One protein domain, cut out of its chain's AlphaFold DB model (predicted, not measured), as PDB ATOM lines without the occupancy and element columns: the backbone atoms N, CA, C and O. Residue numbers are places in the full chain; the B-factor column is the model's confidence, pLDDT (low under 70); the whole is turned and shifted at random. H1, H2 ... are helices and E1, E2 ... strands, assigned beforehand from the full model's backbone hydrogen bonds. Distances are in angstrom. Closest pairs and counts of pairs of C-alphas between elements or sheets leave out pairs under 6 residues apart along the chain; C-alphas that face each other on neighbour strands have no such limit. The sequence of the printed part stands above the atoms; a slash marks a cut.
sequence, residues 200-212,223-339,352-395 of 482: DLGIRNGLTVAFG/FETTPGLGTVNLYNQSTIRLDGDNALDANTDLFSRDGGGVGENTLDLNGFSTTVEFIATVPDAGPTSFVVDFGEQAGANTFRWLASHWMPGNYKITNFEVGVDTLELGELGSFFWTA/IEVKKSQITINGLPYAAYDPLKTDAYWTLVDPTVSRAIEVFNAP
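Overview. This is residues 200 to 212, 223 to 339 and 352 to 395 of the 482 residues of an uncharacterized protein of Botrimarina mediterranea (UniProt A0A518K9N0). Little is regular structure; the chain winds as a solenoid into a sandwich, sheet E1 E4 E6 E8 E10 E12 face to face with sheet E2 E5 E7 E9 E11 E13, both parallel, a tail, residues 362 to 395, past one end. The 174 printed residues, 69 in named elements, run E1 to E12, H1, E13, mostly strand. The whole is compact, radius of gyration of the C-alphas 16.0 A, spanning 46 by 35 by 34 A.

Arrangement. Find E6, residues 252 to 257, parallel to E8, residues 274 to 282: N 254 and O 278 are within hydrogen-bond range, 2.9 A. In the other sheet, E9, residues 289 to 293, comes closest to E6 at C-alphas 290 and 256, 5.9 A. H1, residues 352 to 357, only grazes E9's sheet; 1 of its 2 O i to N i+4 pairs is within range. E3, residues 225 to 227, pairs with no named strand.

Along the chain. Find C-alpha 274 at (379.634, 267.848, 390.923); E8 runs 22.4 A to C-alpha 282 at (363.951, 280.971, 399.990).

Size, cuts and confidence. Across the cuts, C-alphas 212 and 223 are 28.1 A apart, 339 and 352 8.1 A. In the printed part 56 residues have pLDDT under 70, among them residues 367 to 395.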
ATOM      1  N   ASP A 200     378.073 285.114 404.126       83.19
ATOM      2  CA  ASP A 200     377.766 284.268 402.986       83.19
ATOM      3  C   ASP A 200     378.292 284.962 401.725       83.19
ATOM      4  O   ASP A 200     378.525 286.180 401.708       83.19
ATOM      5  N   LEU A 201     378.505 284.195 400.660       91.56
ATOM      6  CA  LEU A 201     378.746 284.789 399.353       91.56
ATOM      7  C   LEU A 201     377.401 285.143 398.722       91.56
ATOM      8  O   LEU A 201     376.499 284.314 398.663       91.56
ATOM      9  N   GLY A 202     377.254 286.369 398.243       92.50
ATOM     10  CA  GLY A 202     376.135 286.779 397.409       92.50
ATOM     11  C   GLY A 202     376.546 286.858 395.942       92.50
ATOM     12  O   GLY A 202     377.600 287.398 395.619       92.50
ATOM     13  N   ILE A 203     375.693 286.377 395.044       94.06
ATOM     14  CA  ILE A 203     375.816 286.558 393.594       94.06
ATOM     15  C   ILE A 203     374.507 287.170 393.114       94.06
ATOM     16  O   ILE A 203     373.430 286.678 393.458       94.06
ATOM     17  N   ARG A 204     374.566 288.277 392.368       91.44
ATOM     18  CA  ARG A 204     373.347 288.981 391.954       91.44
ATOM     19  C   ARG A 204     373.403 289.603 390.567       91.44
ATOM     20  O   ARG A 204     374.467 289.958 390.057       91.44
ATOM     21  N   ASN A 205     372.200 289.886 390.068       90.94
ATOM     22  CA  ASN A 205     371.919 290.725 388.902       90.94
ATOM     23  C   ASN A 205     372.451 290.133 387.591       90.94
ATOM     24  O   ASN A 205     373.089 290.828 386.803       90.94
ATOM     25  N   GLY A 206     372.160 288.856 387.355       90.38
ATOM     26  CA  GLY A 206     372.461 288.184 386.097       90.38
ATOM     27  C   GLY A 206     373.933 287.837 385.912       90.38
ATOM     28  O   GLY A 206     374.373 287.673 384.779       90.38
ATOM     29  N   LEU A 207     374.704 287.795 387.004       95.25
ATOM     30  CA  LEU A 207     376.121 287.459 386.966       95.25
ATOM     31  C   LEU A 207     376.309 285.945 386.872       95.25
ATOM     32  O   LEU A 207     375.703 285.202 387.647       95.25
ATOM     33  N   THR A 208     377.223 285.517 386.004       97.06
ATOM     34  CA  THR A 208     377.762 284.153 386.024       97.06
ATOM     35  C   THR A 208     379.073 284.116 386.803       97.06
ATOM     36  O   THR A 208     380.006 284.855 386.489       97.06
ATOM     37  N   VAL A 209     379.164 283.246 387.805       98.06
ATOM     38  CA  VAL A 209     380.422 282.903 388.480       98.06
ATOM     39  C   VAL A 209     380.810 281.491 388.066       98.06
ATOM     40  O   VAL A 209     380.079 280.549 388.361       98.06
ATOM     41  N   ALA A 210     381.927 281.353 387.360       97.94
ATOM     42  CA  ALA A 210     382.413 280.088 386.837       97.94
ATOM     43  C   ALA A 210     383.618 279.576 387.632       97.94
ATOM     44  O   ALA A 210     384.491 280.352 388.034       97.94
ATOM     45  N   PHE A 211     383.659 278.266 387.832       98.00
ATOM     46  CA  PHE A 211     384.686 277.576 388.599       98.00
ATOM     47  C   PHE A 211     385.424 276.581 387.709       98.00
ATOM     48  O   PHE A 211     384.833 275.619 387.220       98.00
ATOM     49  N   GLY A 212     386.709 276.851 387.484       94.38
ATOM     50  CA  GLY A 212     387.593 276.041 386.660       94.38
ATOM     51  C   GLY A 212     387.960 274.698 387.298       94.38
ATOM     52  O   GLY A 212     387.627 274.429 388.457       94.38
ATOM     53  N   PHE A 223     387.813 281.871 413.553       77.44
ATOM     54  CA  PHE A 223     388.263 280.723 414.359       77.44
ATOM     55  C   PHE A 223     388.875 279.584 413.548       77.44
ATOM     56  O   PHE A 223     389.676 278.827 414.092       77.44
ATOM     57  N   GLU A 224     388.506 279.446 412.277       80.94
ATOM     58  CA  GLU A 224     388.926 278.325 411.444       80.94
ATOM     59  C   GLU A 224     388.860 278.672 409.959       80.94
ATOM     60  O   GLU A 224     388.221 279.640 409.551       80.94
ATOM     61  N   THR A 225     389.552 277.871 409.155       87.31
ATOM     62  CA  THR A 225     389.393 277.847 407.701       87.31
ATOM     63  C   THR A 225     388.754 276.523 407.333       87.31
ATOM     64  O   THR A 225     389.290 275.469 407.682       87.31
ATOM     65  N   THR A 226     387.617 276.584 406.653       88.56
ATOM     66  CA  THR A 226     386.868 275.417 406.195       88.56
ATOM     67  C   THR A 226     386.966 275.299 404.674       88.56
ATOM     68  O   THR A 226     386.993 276.327 403.988       88.56
ATOM     69  N   PRO A 227     387.023 274.074 404.122       90.81
ATOM     70  CA  PRO A 227     386.798 273.857 402.696       90.81
ATOM     71  C   PRO A 227     385.399 274.329 402.274       90.81
ATOM     72  O   PRO A 227     384.489 274.383 403.105       90.81
ATOM     73  N   GLY A 228     385.254 274.663 400.995       90.44
ATOM     74  CA  GLY A 228     384.004 275.115 400.396       90.44
ATOM     75  C   GLY A 228     383.689 276.581 400.673       90.44
ATOM     76  O   GLY A 228     384.452 277.310 401.311       90.44
ATOM     77  N   LEU A 229     382.538 277.026 400.169       90.31
ATOM     78  CA  LEU A 229     382.076 278.412 400.322       90.31
ATOM     79  C   LEU A 229     381.078 278.582 401.478       90.31
ATOM     80  O   LEU A 229     380.709 279.712 401.819       90.31
ATOM     81  N   GLY A 230     380.644 277.483 402.107       89.25
ATOM     82  CA  GLY A 230     379.452 277.485 402.948       89.25
ATOM     83  C   GLY A 230     378.254 277.933 402.115       89.25
ATOM     84  O   GLY A 230     378.068 277.491 400.985       89.25
ATOM     85  N   THR A 231     377.477 278.876 402.631       89.00
ATOM     86  CA  THR A 231     376.322 279.422 401.919       89.00
ATOM     87  C   THR A 231     376.696 280.370 400.777       89.00
ATOM     88  O   THR A 231     377.369 281.390 400.974       89.00
ATOM     89  N   VAL A 232     376.123 280.105 399.604       93.00
ATOM     90  CA  VAL A 232     376.098 280.992 398.442       93.00
ATOM     91  C   VAL A 232     374.653 281.364 398.113       93.00
ATOM     92  O   VAL A 232     373.820 280.515 397.812       93.00
ATOM     93  N   ASN A 233     374.343 282.655 398.157       92.12
ATOM     94  CA  ASN A 233     373.022 283.203 397.881       92.12
ATOM     95  C   ASN A 233     372.975 283.793 396.464       92.12
ATOM     96  O   ASN A 233     373.648 284.786 396.181       92.12
ATOM     97  N   LEU A 234     372.152 283.217 395.591       92.62
ATOM     98  CA  LEU A 234     371.941 283.650 394.213       92.62
ATOM     99  C   LEU A 234     370.673 284.502 394.112       92.62
ATOM    100  O   LEU A 234     369.613 284.106 394.594       92.62
ATOM    101  N   TYR A 235     370.769 285.654 393.451       89.88
ATOM    102  CA  TYR A 235     369.662 286.589 393.240       89.88
ATOM    103  C   TYR A 235     369.563 286.998 391.767       89.88
ATOM    104  O   TYR A 235     370.581 287.216 391.112       89.88
ATOM    105  N   ASN A 236     368.347 287.264 391.282       88.44
ATOM    106  CA  ASN A 236     368.102 287.949 390.005       88.44
ATOM    107  C   ASN A 236     368.830 287.315 388.808       88.44
ATOM    108  O   ASN A 236     369.698 287.962 388.225       88.44
ATOM    109  N   GLN A 237     368.478 286.080 388.439       89.75
ATOM    110  CA  GLN A 237     369.043 285.352 387.283       89.75
ATOM    111  C   GLN A 237     370.547 285.079 387.371       89.75
ATOM    112  O   GLN A 237     371.242 285.071 386.357       89.75
ATOM    113  N   SER A 238     371.078 284.906 388.578       92.62
ATOM    114  CA  SER A 238     372.501 284.611 388.736       92.62
ATOM    115  C   SER A 238     372.797 283.142 388.478       92.62
ATOM    116  O   SER A 238     371.976 282.273 388.775       92.62
ATOM    117  N   THR A 239     373.994 282.878 387.965       95.12
ATOM    118  CA  THR A 239     374.437 281.534 387.596       95.12
ATOM    119  C   THR A 239     375.737 281.191 388.307       95.12
ATOM    120  O   THR A 239     376.668 281.996 388.330       95.12
ATOM    121  N   ILE A 240     375.816 279.988 388.865       97.44
ATOM    122  CA  ILE A 240     377.090 279.325 389.146       97.44
ATOM    123  C   ILE A 240     377.330 278.344 388.014       97.44
ATOM    124  O   ILE A 240     376.449 277.541 387.728       97.44
ATOM    125  N   ARG A 241     378.494 278.412 387.377       97.44
ATOM    126  CA  ARG A 241     378.865 277.554 386.254       97.44
ATOM    127  C   ARG A 241     380.076 276.697 386.599       97.44
ATOM    128  O   ARG A 241     381.010 277.176 387.240       97.44
ATOM    129  N   LEU A 242     380.081 275.450 386.150       96.81
ATOM    130  CA  LEU A 242     381.250 274.583 386.227       96.81
ATOM    131  C   LEU A 242     382.022 274.628 384.908       96.81
ATOM    132  O   LEU A 242     381.454 274.478 383.832       96.81
ATOM    133  N   ASP A 243     383.331 274.794 384.998       95.62
ATOM    134  CA  ASP A 243     384.259 274.609 383.883       95.62
ATOM    135  C   ASP A 243     385.213 273.420 384.159       95.62
ATOM    136  O   ASP A 243     386.226 273.245 383.477       95.62
ATOM    137  N   GLY A 244     384.882 272.589 385.157       92.88
ATOM    138  CA  GLY A 244     385.575 271.351 385.511       92.88
ATOM    139  C   GLY A 244     384.790 270.490 386.512       92.88
ATOM    140  O   GLY A 244     383.933 270.985 387.246       92.88
ATOM    141  N   ASP A 245     385.101 269.191 386.550       91.50
ATOM    142  CA  ASP A 245     384.482 268.238 387.477       91.50
ATOM    143  C   ASP A 245     384.818 268.551 388.940       91.50
ATOM    144  O   ASP A 245     385.967 268.816 389.291       91.50
ATOM    145  N   ASN A 246     383.822 268.402 389.814       89.25
ATOM    146  CA  ASN A 246     383.923 268.554 391.267       89.25
ATOM    147  C   ASN A 246     384.509 269.906 391.701       89.25
ATOM    148  O   ASN A 246     385.179 269.995 392.728       89.25
ATOM    149  N   ALA A 247     384.252 270.957 390.916       90.94
ATOM    150  CA  ALA A 247     384.677 272.313 391.244       90.94
ATOM    151  C   ALA A 247     383.909 272.896 392.448       90.94
ATOM    152  O   ALA A 247     384.410 273.790 393.125       90.94
ATOM    153  N   LEU A 248     382.711 272.372 392.746       91.81
ATOM    154  CA  LEU A 248     382.019 272.583 394.021       91.81
ATOM    155  C   LEU A 248     382.200 271.362 394.926       91.81
ATOM    156  O   LEU A 248     382.377 270.238 394.451       91.81
ATOM    157  N   ASP A 249     382.111 271.586 396.236       82.38
ATOM    158  CA  ASP A 249     382.240 270.534 397.234       82.38
ATOM    159  C   ASP A 249     380.986 270.366 398.106       82.38
ATOM    160  O   ASP A 249     380.051 271.169 398.114       82.38
ATOM    161  N   ALA A 250     381.005 269.299 398.905       84.94
ATOM    162  CA  ALA A 250     379.978 268.979 399.889       84.94
ATOM    163  C   ALA A 250     379.978 269.908 401.123       84.94
ATOM    164  O   ALA A 250     379.387 269.543 402.128       84.94
ATOM    165  N   ASN A 251     380.666 271.054 401.080       88.25
ATOM    166  CA  ASN A 251     380.598 272.105 402.102       88.25
ATOM    167  C   ASN A 251     380.041 273.410 401.507       88.25
ATOM    168  O   ASN A 251     380.225 274.495 402.068       88.25
ATOM    169  N   THR A 252     379.432 273.321 400.325       89.56
ATOM    170  CA  THR A 252     378.848 274.449 399.613       89.56
ATOM    171  C   THR A 252     377.334 274.271 399.509       89.56
ATOM    172  O   THR A 252     376.841 273.305 398.921       89.56
ATOM    173  N   ASP A 253     376.618 275.250 400.056       90.31
ATOM    174  CA  ASP A 253     375.163 275.331 400.105       90.31
ATOM    175  C   ASP A 253     374.674 276.402 399.135       90.31
ATOM    176  O   ASP A 253     375.054 277.570 399.243       90.31
ATOM    177  N   LEU A 254     373.794 276.045 398.203       93.38
ATOM    178  CA  LEU A 254     373.296 276.979 397.193       93.38
ATOM    179  C   LEU A 254     371.872 277.420 397.510       93.38
ATOM    180  O   LEU A 254     370.953 276.612 397.570       93.38
ATOM    181  N   PHE A 255     371.655 278.722 397.645       91.19
ATOM    182  CA  PHE A 255     370.343 279.300 397.911       91.19
ATOM    183  C   PHE A 255     369.891 280.168 396.748       91.19
ATOM    184  O   PHE A 255     370.437 281.245 396.527       91.19
ATOM    185  N   SER A 256     368.825 279.763 396.063       90.69
ATOM    186  CA  SER A 256     368.079 280.672 395.193       90.69
ATOM    187  C   SER A 256     367.192 281.579 396.045       90.69
ATOM    188  O   SER A 256     366.323 281.120 396.795       90.69
ATOM    189  N   ARG A 257     367.428 282.882 395.934       86.94
ATOM    190  CA  ARG A 257     366.701 283.947 396.623       86.94
ATOM    191  C   ARG A 257     365.847 284.707 395.610       86.94
ATOM    192  O   ARG A 257     366.311 285.003 394.504       86.94
ATOM    193  N   ASP A 258     364.609 285.042 395.977       69.81
ATOM    194  CA  ASP A 258     363.771 285.908 395.137       69.81
ATOM    195  C   ASP A 258     364.230 287.357 395.287       69.81
ATOM    196  O   ASP A 258     363.979 288.001 396.304       69.81
ATOM    197  N   GLY A 259     364.922 287.873 394.276       54.28
ATOM    198  CA  GLY A 259     365.376 289.259 394.255       54.28
ATOM    199  C   GLY A 259     364.437 290.223 393.516       54.28
ATOM    200  O   GLY A 259     364.839 291.362 393.273       54.28
ATOM    201  N   GLY A 260     363.209 289.808 393.165       58.19
ATOM    202  CA  GLY A 260     362.216 290.695 392.547       58.19
ATOM    203  C   GLY A 260     361.544 290.167 391.277       58.19
ATOM    204  O   GLY A 260     361.161 290.974 390.430       58.19
ATOM    205  N   GLY A 261     361.390 288.847 391.124       57.44
ATOM    206  CA  GLY A 261     360.607 288.247 390.033       57.44
ATOM    207  C   GLY A 261     361.263 288.257 388.645       57.44
ATOM    208  O   GLY A 261     360.563 288.127 387.639       57.44
ATOM    209  N   VAL A 262     362.586 288.419 388.567       62.72
ATOM    210  CA  VAL A 262     363.337 288.399 387.303       62.72
ATOM    211  C   VAL A 262     364.037 287.044 387.164       62.72
ATOM    212  O   VAL A 262     365.037 286.810 387.834       62.72
ATOM    213  N   GLY A 263     363.475 286.173 386.316       75.44
ATOM    214  CA  GLY A 263     363.984 284.850 385.912       75.44
ATOM    215  C   GLY A 263     364.467 283.908 387.025       75.44
ATOM    216  O   GLY A 263     364.137 284.080 388.194       75.44
ATOM    217  N   GLU A 264     365.194 282.860 386.638       87.81
ATOM    218  CA  GLU A 264     365.588 281.760 387.532       87.81
ATOM    219  C   GLU A 264     367.094 281.797 387.794       87.81
ATOM    220  O   GLU A 264     367.865 282.128 386.896       87.81
ATOM    221  N   ASN A 265     367.504 281.478 389.024       92.62
ATOM    222  CA  ASN A 265     368.912 281.258 389.343       92.62
ATOM    223  C   ASN A 265     369.312 279.834 388.949       92.62
ATOM    224  O   ASN A 265     368.500 278.909 389.081       92.62
ATOM    225  N   THR A 266     370.563 279.666 388.529       94.69
ATOM    226  CA  THR A 266     371.012 278.437 387.869       94.69
ATOM    227  C   THR A 266     372.318 277.913 388.464       94.69
ATOM    228  O   THR A 266     373.256 278.672 388.702       94.69
ATOM    229  N   LEU A 267     372.386 276.602 388.678       97.25
ATOM    230  CA  LEU A 267     373.628 275.837 388.692       97.25
ATOM    231  C   LEU A 267     373.785 275.226 387.298       97.25
ATOM    232  O   LEU A 267     373.055 274.307 386.944       97.25
ATOM    233  N   ASP A 268     374.698 275.772 386.510       97.19
ATOM    234  CA  ASP A 268     375.054 275.289 385.181       97.19
ATOM    235  C   ASP A 268     376.233 274.323 385.307       97.19
ATOM    236  O   ASP A 268     377.372 274.725 385.550       97.19
ATOM    237  N   LEU A 269     375.950 273.031 385.180       96.62
ATOM    238  CA  LEU A 269     376.957 271.981 385.208       96.62
ATOM    239  C   LEU A 269     377.808 271.975 383.946       96.62
ATOM    240  O   LEU A 269     378.929 271.489 384.007       96.62
ATOM    241  N   ASN A 270     377.302 272.506 382.827       95.81
ATOM    242  CA  ASN A 270     378.055 272.658 381.586       95.81
ATOM    243  C   ASN A 270     378.776 271.362 381.133       95.81
ATOM    244  O   ASN A 270     379.916 271.395 380.671       95.81
ATOM    245  N   GLY A 271     378.116 270.208 381.264       93.38
ATOM    246  CA  GLY A 271     378.703 268.909 380.922       93.38
ATOM    247  C   GLY A 271     379.783 268.427 381.901       93.38
ATOM    248  O   GLY A 271     380.700 267.719 381.489       93.38
ATOM    249  N   PHE A 272     379.707 268.834 383.171       94.75
ATOM    250  CA  PHE A 272     380.577 268.363 384.248       94.75
ATOM    251  C   PHE A 272     379.787 267.747 385.402       94.75
ATOM    252  O   PHE A 272     378.591 267.966 385.590       94.75
ATOM    253  N   SER A 273     380.488 266.971 386.218       92.31
ATOM    254  CA  SER A 273     379.960 266.348 387.423       92.31
ATOM    255  C   SER A 273     380.256 267.191 388.655       92.31
ATOM    256  O   SER A 273     381.331 267.772 388.774       92.31
ATOM    257  N   THR A 274     379.350 267.220 389.628       93.31
ATOM    258  CA  THR A 274     379.634 267.848 390.923       93.31
ATOM    259  C   THR A 274     378.814 267.262 392.061       93.31
ATOM    260  O   THR A 274     377.823 266.558 391.862       93.31
ATOM    261  N   THR A 275     379.230 267.594 393.280       89.50
ATOM    262  CA  THR A 275     378.475 267.358 394.507       89.50
ATOM    263  C   THR A 275     378.242 268.682 395.217       89.50
ATOM    264  O   THR A 275     379.157 269.490 395.332       89.50
ATOM    265  N   VAL A 276     377.030 268.884 395.723       89.38
ATOM    266  CA  VAL A 276     376.705 269.973 396.651       89.38
ATOM    267  C   VAL A 276     376.025 269.391 397.878       89.38
ATOM    268  O   VAL A 276     375.283 268.406 397.774       89.38
ATOM    269  N   GLU A 277     376.262 269.990 399.043       83.31
ATOM    270  CA  GLU A 277     375.582 269.553 400.264       83.31
ATOM    271  C   GLU A 277     374.079 269.739 400.102       83.31
ATOM    272  O   GLU A 277     373.301 268.788 400.219       83.31
ATOM    273  N   PHE A 278     373.665 270.956 399.757       85.00
ATOM    274  CA  PHE A 278     372.253 271.261 399.673       85.00
ATOM    275  C   PHE A 278     371.944 272.426 398.721       85.00
ATOM    276  O   PHE A 278     372.709 273.379 398.584       85.00
ATOM    277  N   ILE A 279     370.785 272.334 398.058       88.12
ATOM    278  CA  ILE A 279     370.168 273.417 397.288       88.12
ATOM    279  C   ILE A 279     368.859 273.832 397.969       88.12
ATOM    280  O   ILE A 279     368.004 272.995 398.264       88.12
ATOM    281  N   ALA A 280     368.678 275.133 398.174       85.31
ATOM    282  CA  ALA A 280     367.471 275.748 398.710       85.31
ATOM    283  C   ALA A 280     366.865 276.762 397.757       85.31
ATOM    284  O   ALA A 280     367.520 277.413 396.944       85.31
ATOM    285  N   THR A 281     365.599 277.025 398.028       85.31
ATOM    286  CA  THR A 281     364.859 278.168 397.514       85.31
ATOM    287  C   THR A 281     364.289 278.907 398.718       85.31
ATOM    288  O   THR A 281     363.576 278.290 399.509       85.31
ATOM    289  N   VAL A 282     364.558 280.199 398.893       78.19
ATOM    290  CA  VAL A 282     363.951 280.971 399.990       78.19
ATOM    291  C   VAL A 282     362.998 282.010 399.407       78.19
ATOM    292  O   VAL A 282     363.428 282.876 398.643       78.19
ATOM    293  N   PRO A 283     361.691 281.908 399.704       66.06
ATOM    294  CA  PRO A 283     360.708 282.859 399.223       66.06
ATOM    295  C   PRO A 283     360.799 284.131 400.067       66.06
ATOM    296  O   PRO A 283     360.139 284.253 401.096       66.06
ATOM    297  N   ASP A 284     361.622 285.080 399.631       62.69
ATOM    298  CA  ASP A 284     361.698 286.404 400.255       62.69
ATOM    299  C   ASP A 284     360.594 287.349 399.713       62.69
ATOM    300  O   ASP A 284     360.176 288.274 400.413       62.69
ATOM    301  N   ALA A 285     360.052 287.084 398.506       51.69
ATOM    302  CA  ALA A 285     358.986 287.884 397.874       51.69
ATOM    303  C   ALA A 285     358.022 287.125 396.918       51.69
ATOM    304  O   ALA A 285     357.089 287.740 396.390       51.69
ATOM    305  N   GLY A 286     358.177 285.809 396.723       55.62
ATOM    306  CA  GLY A 286     357.416 285.045 395.728       55.62
ATOM    307  C   GLY A 286     357.860 283.580 395.609       55.62
ATOM    308  O   GLY A 286     358.773 283.158 396.325       55.62
ATOM    309  N   PRO A 287     357.197 282.768 394.759       58.88
ATOM    310  CA  PRO A 287     357.638 281.405 394.487       58.88
ATOM    311  C   PRO A 287     359.013 281.444 393.818       58.88
ATOM    312  O   PRO A 287     359.156 281.932 392.700       58.88
ATOM    313  N   THR A 288     360.016 280.919 394.509       74.75
ATOM    314  CA  THR A 288     361.375 280.786 393.993       74.75
ATOM    315  C   THR A 288     361.538 279.477 393.243       74.75
ATOM    316  O   THR A 288     360.961 278.448 393.607       74.75
ATOM    317  N   SER A 289     362.338 279.510 392.188       87.06
ATOM    318  CA  SER A 289     362.809 278.315 391.508       87.06
ATOM    319  C   SER A 289     364.329 278.265 391.472       87.06
ATOM    320  O   SER A 289     365.013 279.282 391.634       87.06
ATOM    321  N   PHE A 290     364.847 277.056 391.301       92.31
ATOM    322  CA  PHE A 290     366.262 276.789 391.100       92.31
ATOM    323  C   PHE A 290     366.409 275.873 389.887       92.31
ATOM    324  O   PHE A 290     365.746 274.833 389.816       92.31
ATOM    325  N   VAL A 291     367.257 276.255 388.936       94.81
ATOM    326  CA  VAL A 291     367.588 275.430 387.770       94.81
ATOM    327  C   VAL A 291     368.915 274.723 388.022       94.81
ATOM    328  O   VAL A 291     369.887 275.359 388.412       94.81
ATOM    329  N   VAL A 292     368.957 273.414 387.807       96.62
ATOM    330  CA  VAL A 292     370.197 272.652 387.654       96.62
ATOM    331  C   VAL A 292     370.254 272.222 386.198       96.62
ATOM    332  O   VAL A 292     369.459 271.393 385.757       96.62
ATOM    333  N   ASP A 293     371.155 272.831 385.445       97.06
ATOM    334  CA  ASP A 293     371.320 272.578 384.025       97.06
ATOM    335  C   ASP A 293     372.501 271.632 383.807       97.06
ATOM    336  O   ASP A 293     373.619 271.964 384.179       97.06
ATOM    337  N   PHE A 294     372.268 270.458 383.220       94.69
ATOM    338  CA  PHE A 294     373.331 269.504 382.890       94.69
ATOM    339  C   PHE A 294     374.212 269.967 381.714       94.69
ATOM    340  O   PHE A 294     375.330 269.483 381.551       94.69
ATOM    341  N   GLY A 295     373.770 270.986 380.972       91.25
ATOM    342  CA  GLY A 295     374.463 271.538 379.814       91.25
ATOM    343  C   GLY A 295     374.082 270.842 378.506       91.25
ATOM    344  O   GLY A 295     373.594 269.720 378.481       91.25
ATOM    345  N   GLU A 296     374.299 271.522 377.379       84.12
ATOM    346  CA  GLU A 296     373.950 270.987 376.049       84.12
ATOM    347  C   GLU A 296     374.940 269.927 375.535       84.12
ATOM    348  O   GLU A 296     374.691 269.281 374.511       84.12
ATOM    349  N   GLN A 297     376.100 269.791 376.182       78.00
ATOM    350  CA  GLN A 297     377.138 268.867 375.742       78.00
ATOM    351  C   GLN A 297     376.772 267.440 376.115       78.00
ATOM    352  O   GLN A 297     376.589 267.134 377.288       78.00
ATOM    353  N   ALA A 298     376.732 266.571 375.104       72.56
ATOM    354  CA  ALA A 298     376.422 265.174 375.331       72.56
ATOM    355  C   ALA A 298     377.550 264.471 376.104       72.56
ATOM    356  O   ALA A 298     378.715 264.552 375.698       72.56
ATOM    357  N   GLY A 299     377.224 263.745 377.168       74.12
ATOM    358  CA  GLY A 299     378.216 263.076 378.004       74.12
ATOM    359  C   GLY A 299     377.647 262.587 379.328       74.12
ATOM    360  O   GLY A 299     376.625 263.068 379.783       74.12
ATOM    361  N   ALA A 300     378.307 261.602 379.941       78.56
ATOM    362  CA  ALA A 300     377.889 261.087 381.242       78.56
ATOM    363  C   ALA A 300     378.323 262.041 382.357       78.56
ATOM    364  O   ALA A 300     379.500 262.060 382.722       78.56
ATOM    365  N   ASN A 301     377.369 262.780 382.919       85.94
ATOM    366  CA  ASN A 301     377.607 263.702 384.022       85.94
ATOM    367  C   ASN A 301     376.902 263.216 385.282       85.94
ATOM    368  O   ASN A 301     375.864 262.558 385.233       85.94
ATOM    369  N   THR A 302     377.459 263.533 386.445       87.38
ATOM    370  CA  THR A 302     376.860 263.182 387.733       87.38
ATOM    371  C   THR A 302     376.606 264.426 388.558       87.38
ATOM    372  O   THR A 302     377.543 265.128 388.929       87.38
ATOM    373  N   PHE A 303     375.352 264.652 388.934       91.38
ATOM    374  CA  PHE A 303     375.004 265.635 389.948       91.38
ATOM    375  C   PHE A 303     374.576 264.937 391.236       91.38
ATOM    376  O   PHE A 303     373.581 264.210 391.250       91.38
ATOM    377  N   ARG A 304     375.315 265.177 392.323       86.94
ATOM    378  CA  ARG A 304     374.955 264.713 393.665       86.94
ATOM    379  C   ARG A 304     374.429 265.861 394.510       86.94
ATOM    380  O   ARG A 304     375.136 266.836 394.761       86.94
ATOM    381  N   TRP A 305     373.217 265.696 395.018       85.94
ATOM    382  CA  TRP A 305     372.578 266.610 395.950       85.94
ATOM    383  C   TRP A 305     372.341 265.891 397.276       85.94
ATOM    384  O   TRP A 305     371.444 265.055 397.407       85.94
ATOM    385  N   LEU A 306     373.167 266.204 398.274       79.94
ATOM    386  CA  LEU A 306     373.266 265.365 399.467       79.94
ATOM    387  C   LEU A 306     372.075 265.504 400.430       79.94
ATOM    388  O   LEU A 306     371.696 264.495 401.022       79.94
ATOM    389  N   ALA A 307     371.460 266.684 400.576       76.19
ATOM    390  CA  ALA A 307     370.429 266.940 401.590       76.19
ATOM    391  C   ALA A 307     369.239 267.807 401.109       76.19
ATOM    392  O   ALA A 307     369.408 268.824 400.444       76.19
ATOM    393  N   SER A 308     368.005 267.463 401.515       70.19
ATOM    394  CA  SER A 308     366.747 268.148 401.117       70.19
ATOM    395  C   SER A 308     366.129 269.033 402.209       70.19
ATOM    396  O   SER A 308     364.974 268.845 402.638       70.19
ATOM    397  N   HIS A 309     366.890 269.991 402.715       69.75
ATOM    398  CA  HIS A 309     366.405 270.964 403.692       69.75
ATOM    399  C   HIS A 309     365.809 272.191 402.981       69.75
ATOM    400  O   HIS A 309     366.244 272.534 401.898       69.75
ATOM    401  N   TRP A 310     364.782 272.832 403.556       71.06
ATOM    402  CA  TRP A 310     364.278 274.139 403.087       71.06
ATOM    403  C   TRP A 310     363.990 274.225 401.573       71.06
ATOM    404  O   TRP A 310     364.458 275.129 400.881       71.06
ATOM    405  N   MET A 311     363.149 273.306 401.087       77.50
ATOM    406  CA  MET A 311     362.681 273.250 399.698       77.50
ATOM    407  C   MET A 311     361.210 273.693 399.555       77.50
ATOM    408  O   MET A 311     360.336 272.852 399.412       77.50
ATOM    409  N   PRO A 312     360.858 274.984 399.676       78.25
ATOM    410  CA  PRO A 312     359.494 275.466 399.429       78.25
ATOM    411  C   PRO A 312     359.194 275.775 397.948       78.25
ATOM    412  O   PRO A 312     358.026 275.909 397.592       78.25
ATOM    413  N   GLY A 313     360.221 275.930 397.108       84.25
ATOM    414  CA  GLY A 313     360.132 276.342 395.705       84.25
ATOM    415  C   GLY A 313     360.095 275.188 394.701       84.25
ATOM    416  O   GLY A 313     359.870 274.043 395.078       84.25
ATOM    417  N   ASN A 314     360.314 275.501 393.420       87.56
ATOM    418  CA  ASN A 314     360.381 274.515 392.332       87.56
ATOM    419  C   ASN A 314     361.823 274.291 391.870       87.56
ATOM    420  O   ASN A 314     362.592 275.239 391.738       87.56
ATOM    421  N   TYR A 315     362.164 273.054 391.542       90.31
ATOM    422  CA  TYR A 315     363.505 272.658 391.130       90.31
ATOM    423  C   TYR A 315     363.427 272.072 389.728       90.31
ATOM    424  O   TYR A 315     362.643 271.161 389.460       90.31
ATOM    425  N   LYS A 316     364.202 272.627 388.807       92.81
ATOM    426  CA  LYS A 316     364.177 272.235 387.400       92.81
ATOM    427  C   LYS A 316     365.519 271.646 387.038       92.81
ATOM    428  O   LYS A 316     366.503 272.368 386.996       92.81
ATOM    429  N   ILE A 317     365.539 270.353 386.771       93.25
ATOM    430  CA  ILE A 317     366.673 269.687 386.153       93.25
ATOM    431  C   ILE A 317     366.470 269.782 384.643       93.25
ATOM    432  O   ILE A 317     365.440 269.334 384.131       93.25
ATOM    433  N   THR A 318     367.399 270.409 383.936       93.44
ATOM    434  CA  THR A 318     367.315 270.630 382.486       93.44
ATOM    435  C   THR A 318     368.509 270.032 381.770       93.44
ATOM    436  O   THR A 318     369.545 269.797 382.382       93.44
ATOM    437  N   ASN A 319     368.328 269.762 380.476       90.50
ATOM    438  CA  ASN A 319     369.312 269.108 379.614       90.50
ATOM    439  C   ASN A 319     369.826 267.764 380.155       90.50
ATOM    440  O   ASN A 319     370.885 267.303 379.763       90.50
ATOM    441  N   PHE A 320     369.043 267.109 381.014       85.75
ATOM    442  CA  PHE A 320     369.393 265.812 381.577       85.75
ATOM    443  C   PHE A 320     369.276 264.724 380.509       85.75
ATOM    444  O   PHE A 320     368.184 264.469 379.982       85.75
ATOM    445  N   GLU A 321     370.373 264.056 380.194       78.25
ATOM    446  CA  GLU A 321     370.416 262.936 379.272       78.25
ATOM    447  C   GLU A 321     370.038 261.642 379.983       78.25
ATOM    448  O   GLU A 321     370.841 260.972 380.630       78.25
ATOM    449  N   VAL A 322     368.770 261.265 379.842       69.94
ATOM    450  CA  VAL A 322     368.229 260.055 380.459       69.94
ATOM    451  C   VAL A 322     369.073 258.838 380.037       69.94
ATOM    452  O   VAL A 322     369.181 258.534 378.851       69.94
ATOM    453  N   GLY A 323     369.658 258.132 381.015       62.69
ATOM    454  CA  GLY A 323     370.437 256.896 380.807       62.69
ATOM    455  C   GLY A 323     371.917 257.125 380.515       62.69
ATOM    456  O   GLY A 323     372.656 256.162 380.324       62.69
ATOM    457  N   VAL A 324     372.332 258.387 380.489       74.00
ATOM    458  CA  VAL A 324     373.720 258.818 380.342       74.00
ATOM    459  C   VAL A 324     374.127 259.596 381.590       74.00
ATOM    460  O   VAL A 324     375.119 259.257 382.234       74.00
ATOM    461  N   ASP A 325     373.309 260.571 381.980       79.69
ATOM    462  CA  ASP A 325     373.485 261.347 383.196       79.69
ATOM    463  C   ASP A 325     373.007 260.603 384.444       79.69
ATOM    464  O   ASP A 325     372.099 259.766 384.423       79.69
ATOM    465  N   THR A 326     373.622 260.956 385.568       81.75
ATOM    466  CA  THR A 326     373.316 260.439 386.897       81.75
ATOM    467  C   THR A 326     372.880 261.587 387.805       81.75
ATOM    468  O   THR A 326     373.610 262.557 388.003       81.75
ATOM    469  N   LEU A 327     371.688 261.468 388.388       84.12
ATOM    470  CA  LEU A 327     371.184 262.365 389.425       84.12
ATOM    471  C   LEU A 327     371.090 261.591 390.743       84.12
ATOM    472  O   LEU A 327     370.240 260.720 390.882       84.12
ATOM    473  N   GLU A 328     371.941 261.908 391.716       79.50
ATOM    474  CA  GLU A 328     371.911 261.277 393.039       79.50
ATOM    475  C   GLU A 328     371.313 262.242 394.073       79.50
ATOM    476  O   GLU A 328     371.798 263.362 394.243       79.50
ATOM    477  N   LEU A 329     370.270 261.811 394.791       78.38
ATOM    478  CA  LEU A 329     369.565 262.630 395.784       78.38
ATOM    479  C   LEU A 329     369.592 261.978 397.173       78.38
ATOM    480  O   LEU A 329     369.107 260.859 397.345       78.38
ATOM    481  N   GLY A 330     370.024 262.715 398.197       66.94
ATOM    482  CA  GLY A 330     369.735 262.380 399.596       66.94
ATOM    483  C   GLY A 330     370.689 261.412 400.291       66.94
ATOM    484  O   GLY A 330     370.232 260.621 401.116       66.94
ATOM    485  N   GLU A 331     371.996 261.456 400.001       63.66
ATOM    486  CA  GLU A 331     372.988 260.652 400.741       63.66
ATOM    487  C   GLU A 331     373.079 261.058 402.231       63.66
ATOM    488  O   GLU A 331     373.338 260.216 403.098       63.66
ATOM    489  N   LEU A 332     372.826 262.333 402.553       57.06
ATOM    490  CA  LEU A 332     372.876 262.887 403.905       57.06
ATOM    491  C   LEU A 332     371.462 263.240 404.402       57.06
ATOM    492  O   LEU A 332     370.912 264.305 404.139       57.06
ATOM    493  N   GLY A 333     370.881 262.329 405.189       49.75
ATOM    494  CA  GLY A 333     369.604 262.528 405.884       49.75
ATOM    495  C   GLY A 333     368.387 261.949 405.150       49.75
ATOM    496  O   GLY A 333     368.264 262.003 403.933       49.75
ATOM    497  N   SER A 334     367.432 261.403 405.909       46.69
ATOM    498  CA  SER A 334     366.258 260.669 405.401       46.69
ATOM    499  C   SER A 334     365.183 261.527 404.710       46.69
ATOM    500  O   SER A 334     364.091 261.039 404.416       46.69
ATOM    501  N   PHE A 335     365.448 262.808 404.452       52.34
ATOM    502  CA  PHE A 335     364.409 263.794 404.137       52.34
ATOM    503  C   PHE A 335     363.892 263.751 402.695       52.34
ATOM    504  O   PHE A 335     362.789 264.245 402.457       52.34
ATOM    505  N   PHE A 336     364.632 263.144 401.761       51.94
ATOM    506  CA  PHE A 336     364.087 262.819 400.442       51.94
ATOM    507  C   PHE A 336     363.240 261.529 400.480       51.94
ATOM    508  O   PHE A 336     362.319 261.392 399.676       51.94
ATOM    509  N   TRP A 337     363.527 260.563 401.370       50.78
ATOM    510  CA  TRP A 337     363.228 259.150 401.064       50.78
ATOM    511  C   TRP A 337     362.472 258.299 402.092       50.78
ATOM    512  O   TRP A 337     362.063 257.206 401.708       50.78
ATOM    513  N   THR A 338     362.178 258.712 403.327       46.06
ATOM    514  CA  THR A 338     361.464 257.776 404.227       46.06
ATOM    515  C   THR A 338     359.945 257.872 404.145       46.06
ATOM    516  O   THR A 338     359.318 258.701 404.799       46.06
ATOM    517  N   ALA A 339     359.365 256.918 403.416       39.62
ATOM    518  CA  ALA A 339     358.091 256.306 403.765       39.62
ATOM    519  C   ALA A 339     358.316 255.313 404.924       39.62
ATOM    520  O   ALA A 339     358.427 254.111 404.714       39.62
ATOM    521  N   ILE A 352     356.606 264.970 402.707       51.91
ATOM    522  CA  ILE A 352     357.697 264.186 402.089       51.91
ATOM    523  C   ILE A 352     357.443 263.883 400.598       51.91
ATOM    524  O   ILE A 352     358.335 264.092 399.776       51.91
ATOM    525  N   GLU A 353     356.230 263.467 400.205       52.12
ATOM    526  CA  GLU A 353     355.849 263.372 398.776       52.12
ATOM    527  C   GLU A 353     355.776 264.760 398.118       52.12
ATOM    528  O   GLU A 353     356.061 264.909 396.926       52.12
ATOM    529  N   VAL A 354     355.481 265.794 398.915       60.53
ATOM    530  CA  VAL A 354     355.422 267.190 398.464       60.53
ATOM    531  C   VAL A 354     356.780 267.652 397.929       60.53
ATOM    532  O   VAL A 354     356.821 268.272 396.869       60.53
ATOM    533  N   LYS A 355     357.900 267.292 398.571       69.00
ATOM    534  CA  LYS A 355     359.231 267.744 398.124       69.00
ATOM    535  C   LYS A 355     359.669 267.177 396.777       69.00
ATOM    536  O   LYS A 355     360.244 267.893 395.968       69.00
ATOM    537  N   LYS A 356     359.365 265.908 396.489       71.12
ATOM    538  CA  LYS A 356     359.659 265.316 395.169       71.12
ATOM    539  C   LYS A 356     358.816 265.938 394.070       71.12
ATOM    540  O   LYS A 356     359.322 266.181 392.983       71.12
ATOM    541  N   SER A 357     357.557 266.248 394.381       75.62
ATOM    542  CA  SER A 357     356.641 266.882 393.429       75.62
ATOM    543  C   SER A 357     357.083 268.283 392.983       75.62
ATOM    544  O   SER A 357     356.576 268.791 391.987       75.62
ATOM    545  N   GLN A 358     358.040 268.897 393.688       82.25
ATOM    546  CA  GLN A 358     358.646 270.176 393.316       82.25
ATOM    547  C   GLN A 358     359.767 270.039 392.283       82.25
ATOM    548  O   GLN A 358     360.192 271.052 391.728       82.25
ATOM    549  N   ILE A 359     360.272 268.826 392.042       85.06
ATOM    550  CA  ILE A 359     361.347 268.570 391.085       85.06
ATOM    551  C   ILE A 359     360.727 268.240 389.728       85.06
ATOM    552  O   ILE A 359     359.779 267.461 389.627       85.06
ATOM    553  N   THR A 360     361.283 268.813 388.668       86.31
ATOM    554  CA  THR A 360     361.001 268.428 387.284       86.31
ATOM    555  C   THR A 360     362.301 268.063 386.585       86.31
ATOM    556  O   THR A 360     363.312 268.711 386.822       86.31
ATOM    557  N   ILE A 361     362.278 267.047 385.726       86.94
ATOM    558  CA  ILE A 361     363.400 266.662 384.864       86.94
ATOM    559  C   ILE A 361     362.958 266.867 383.421       86.94
ATOM    560  O   ILE A 361     361.970 266.281 382.982       86.94
ATOM    561  N   ASN A 362     363.647 267.748 382.697       85.56
ATOM    562  CA  ASN A 362     363.301 268.168 381.338       85.56
ATOM    563  C   ASN A 362     361.816 268.562 381.195       85.56
ATOM    564  O   ASN A 362     361.149 268.246 380.211       85.56
ATOM    565  N   GLY A 363     361.282 269.240 382.216       81.06
ATOM    566  CA  GLY A 363     359.889 269.694 382.269       81.06
ATOM    567  C   GLY A 363     358.861 268.628 382.667       81.06
ATOM    568  O   GLY A 363     357.692 268.969 382.849       81.06
ATOM    569  N   LEU A 364     359.262 267.368 382.849       78.12
ATOM    570  CA  LEU A 364     358.395 266.315 383.375       78.12
ATOM    571  C   LEU A 364     358.475 266.290 384.905       78.12
ATOM    572  O   LEU A 364     359.581 266.362 385.438       78.12
ATOM    573  N   PRO A 365     357.349 266.180 385.636       79.12
ATOM    574  CA  PRO A 365     357.383 265.992 387.083       79.12
ATOM    575  C   PRO A 365     358.258 264.800 387.458       79.12
ATOM    576  O   PRO A 365     358.128 263.721 386.877       79.12
ATOM    577  N   TYR A 366     359.121 264.989 388.448       74.12
ATOM    578  CA  TYR A 366     359.861 263.890 389.030       74.12
ATOM    579  C   TYR A 366     358.875 262.969 389.750       74.12
ATOM    580  O   TYR A 366     358.281 263.325 390.770       74.12
ATOM    581  N   ALA A 367     358.666 261.784 389.190       56.84
ATOM    582  CA  ALA A 367     357.828 260.753 389.770       56.84
ATOM    583  C   ALA A 367     358.696 259.533 390.057       56.84
ATOM    584  O   ALA A 367     359.411 259.069 389.181       56.84
ATOM    585  N   ALA A 368     358.575 258.959 391.254       46.72
ATOM    586  CA  ALA A 368     359.201 257.673 391.573       46.72
ATOM    587  C   ALA A 368     358.559 256.478 390.819       46.72
ATOM    588  O   ALA A 368     358.960 255.336 391.024       46.72
ATOM    589  N   TYR A 369     357.549 256.725 389.972       38.28
ATOM    590  CA  TYR A 369     356.771 255.721 389.243       38.28
ATOM    591  C   TYR A 369     356.606 256.103 387.766       38.28
ATOM    592  O   TYR A 369     356.482 257.283 387.440       38.28
ATOM    593  N   ASP A 370     356.556 255.090 386.897       38.38
ATOM    594  CA  ASP A 370     356.260 255.225 385.466       38.38
ATOM    595  C   ASP A 370     354.754 255.498 385.271       38.38
ATOM    596  O   ASP A 370     353.930 254.721 385.761       38.38
ATOM    597  N   PRO A 371     354.339 256.568 384.571       34.75
ATOM    598  CA  PRO A 371     352.931 256.781 384.244       34.75
ATOM    599  C   PRO A 371     352.372 255.812 383.177       34.75
ATOM    600  O   PRO A 371     351.158 255.807 382.958       34.75
ATOM    601  N   LEU A 372     353.208 255.002 382.511       40.72
ATOM    602  CA  LEU A 372     352.854 254.125 381.381       40.72
ATOM    603  C   LEU A 372     353.098 252.618 381.621       40.72
ATOM    604  O   LEU A 372     352.563 251.803 380.864       40.72
ATOM    605  N   LYS A 373     353.814 252.217 382.681       41.62
ATOM    606  CA  LYS A 373     353.933 250.816 383.138       41.62
ATOM    607  C   LYS A 373     353.777 250.716 384.656       41.62
ATOM    608  O   LYS A 373     354.112 251.618 385.405       41.62
ATOM    609  N   THR A 374     353.280 249.577 385.135       38.09
ATOM    610  CA  THR A 374     353.232 249.244 386.573       38.09
ATOM    611  C   THR A 374     354.598 248.859 387.157       38.09
ATOM    612  O   THR A 374     354.657 248.413 388.300       38.09
ATOM    613  N   ASP A 375     355.675 249.017 386.387       34.31
ATOM    614  CA  ASP A 375     357.055 248.779 386.801       34.31
ATOM    615  C   ASP A 375     357.745 250.135 386.998       34.31
ATOM    616  O   ASP A 375     357.449 251.100 386.295       34.31
ATOM    617  N   ALA A 376     358.613 250.245 388.003       36.84
ATOM    618  CA  ALA A 376     359.170 251.535 388.390       36.84
ATOM    619  C   ALA A 376     360.073 252.112 387.292       36.84
ATOM    620  O   ALA A 376     361.047 251.482 386.886       36.84
ATOM    621  N   TYR A 377     359.802 253.354 386.891       38.09
ATOM    622  CA  TYR A 377     360.653 254.114 385.971       38.09
ATOM    623  C   TYR A 377     362.005 254.507 386.583       38.09
ATOM    624  O   TYR A 377     362.850 255.044 385.882       38.09
ATOM    625  N   TRP A 378     362.206 254.250 387.882       46.19
ATOM    626  CA  TRP A 378     363.378 254.661 388.659       46.19
ATOM    627  C   TRP A 378     363.573 253.756 389.898       46.19
ATOM    628  O   TRP A 378     363.559 254.230 391.034       46.19
ATOM    629  N   THR A 379     363.628 252.424 389.748       34.28
ATOM    630  CA  THR A 379     363.670 251.527 390.928       34.28
ATOM    631  C   THR A 379     364.964 251.628 391.743       34.28
ATOM    632  O   THR A 379     366.001 251.101 391.349       34.28
ATOM    633  N   LEU A 380     364.822 252.227 392.930       35.03
ATOM    634  CA  LEU A 380     365.171 251.700 394.261       35.03
ATOM    635  C   LEU A 380     366.140 250.503 394.299       35.03
ATOM    636  O   LEU A 380     365.785 249.376 393.948       35.03
ATOM    637  N   VAL A 381     367.312 250.734 394.898       33.06
ATOM    638  CA  VAL A 381     368.145 249.680 395.495       33.06
ATOM    639  C   VAL A 381     367.418 249.083 396.714       33.06
ATOM    640  O   VAL A 381     366.816 249.803 397.509       33.06
ATOM    641  N   ASP A 382     367.466 247.753 396.834       34.34
ATOM    642  CA  ASP A 382     366.793 246.912 397.838       34.34
ATOM    643  C   ASP A 382     366.930 247.410 399.307       34.34
ATOM    644  O   ASP A 382     368.014 247.825 399.733       34.34
ATOM    645  N   PRO A 383     365.846 247.310 400.108       39.56
ATOM    646  CA  PRO A 383     365.659 247.899 401.444       39.56
ATOM    647  C   PRO A 383     366.503 247.348 402.612       39.56
ATOM    648  O   PRO A 383     366.222 247.688 403.762       39.56
ATOM    649  N   THR A 384     367.527 246.519 402.400       41.84
ATOM    650  CA  THR A 384     368.273 245.890 403.516       41.84
ATOM    651  C   THR A 384     369.730 246.325 403.686       41.84
ATOM    652  O   THR A 384     370.518 245.583 404.258       41.84
ATOM    653  N   VAL A 385     370.053 247.580 403.339       44.88
ATOM    654  CA  VAL A 385     371.378 248.246 403.407       44.88
ATOM    655  C   VAL A 385     372.112 248.205 402.061       44.88
ATOM    656  O   VAL A 385     372.950 247.345 401.799       44.88
ATOM    657  N   SER A 386     371.885 249.222 401.232       35.88
ATOM    658  CA  SER A 386     372.893 249.739 400.301       35.88
ATOM    659  C   SER A 386     372.597 251.202 400.002       35.88
ATOM    660  O   SER A 386     371.470 251.559 399.679       35.88
ATOM    661  N   ARG A 387     373.619 252.050 400.168       42.44
ATOM    662  CA  ARG A 387     373.609 253.443 399.711       42.44
ATOM    663  C   ARG A 387     373.268 253.425 398.224       42.44
ATOM    664  O   ARG A 387     373.938 252.715 397.474       42.44
ATOM    665  N   ALA A 388     372.190 254.097 397.838       38.09
ATOM    666  CA  ALA A 388     371.683 254.049 396.478       38.09
ATOM    667  C   ALA A 388     372.683 254.733 395.536       38.09
ATOM    668  O   ALA A 388     372.739 255.952 395.463       38.09
ATOM    669  N   ILE A 389     373.493 253.935 394.844       38.59
ATOM    670  CA  ILE A 389     374.013 254.322 393.537       38.59
ATOM    671  C   ILE A 389     372.887 253.955 392.577       38.59
ATOM    672  O   ILE A 389     372.662 252.773 392.302       38.59
ATOM    673  N   GLU A 390     372.121 254.952 392.152       42.50
ATOM    674  CA  GLU A 390     371.114 254.776 391.113       42.50
ATOM    675  C   GLU A 390     371.854 254.643 389.775       42.50
ATOM    676  O   GLU A 390     372.372 255.612 389.231       42.50
ATOM    677  N   VAL A 391     371.986 253.411 389.274       36.06
ATOM    678  CA  VAL A 391     372.498 253.162 387.922       36.06
ATOM    679  C   VAL A 391     371.302 253.121 386.986       36.06
ATOM    680  O   VAL A 391     370.518 252.169 386.993       36.06
ATOM    681  N   PHE A 392     371.152 254.188 386.212       48.81
ATOM    682  CA  PHE A 392     370.041 254.395 385.296       48.81
ATOM    683  C   PHE A 392     370.272 253.648 383.983       48.81
ATOM    684  O   PHE A 392     371.311 253.799 383.350       48.81
ATOM    685  N   ASN A 393     369.274 252.891 383.534       43.72
ATOM    686  CA  ASN A 393     369.174 252.480 382.137       43.72
ATOM    687  C   ASN A 393     367.867 253.069 381.613       43.72
ATOM    688  O   ASN A 393     366.798 252.479 381.759       43.72
ATOM    689  N   ALA A 394     367.942 254.305 381.138       50.44
ATOM    690  CA  ALA A 394     366.771 255.002 380.646       50.44
ATOM    691  C   ALA A 394     366.240 254.397 379.349       50.44
ATOM    692  O   ALA A 394     367.025 253.852 378.569       50.44
ATOM    693  N   PRO A 395     364.941 254.573 379.068       62.81
ATOM    694  CA  PRO A 395     364.416 254.307 377.743       62.81
ATOM    695  C   PRO A 395     365.083 255.237 376.727       62.81
ATOM    696  O   PRO A 395     365.031 256.467 376.832       62.81
TER     697      PRO A 395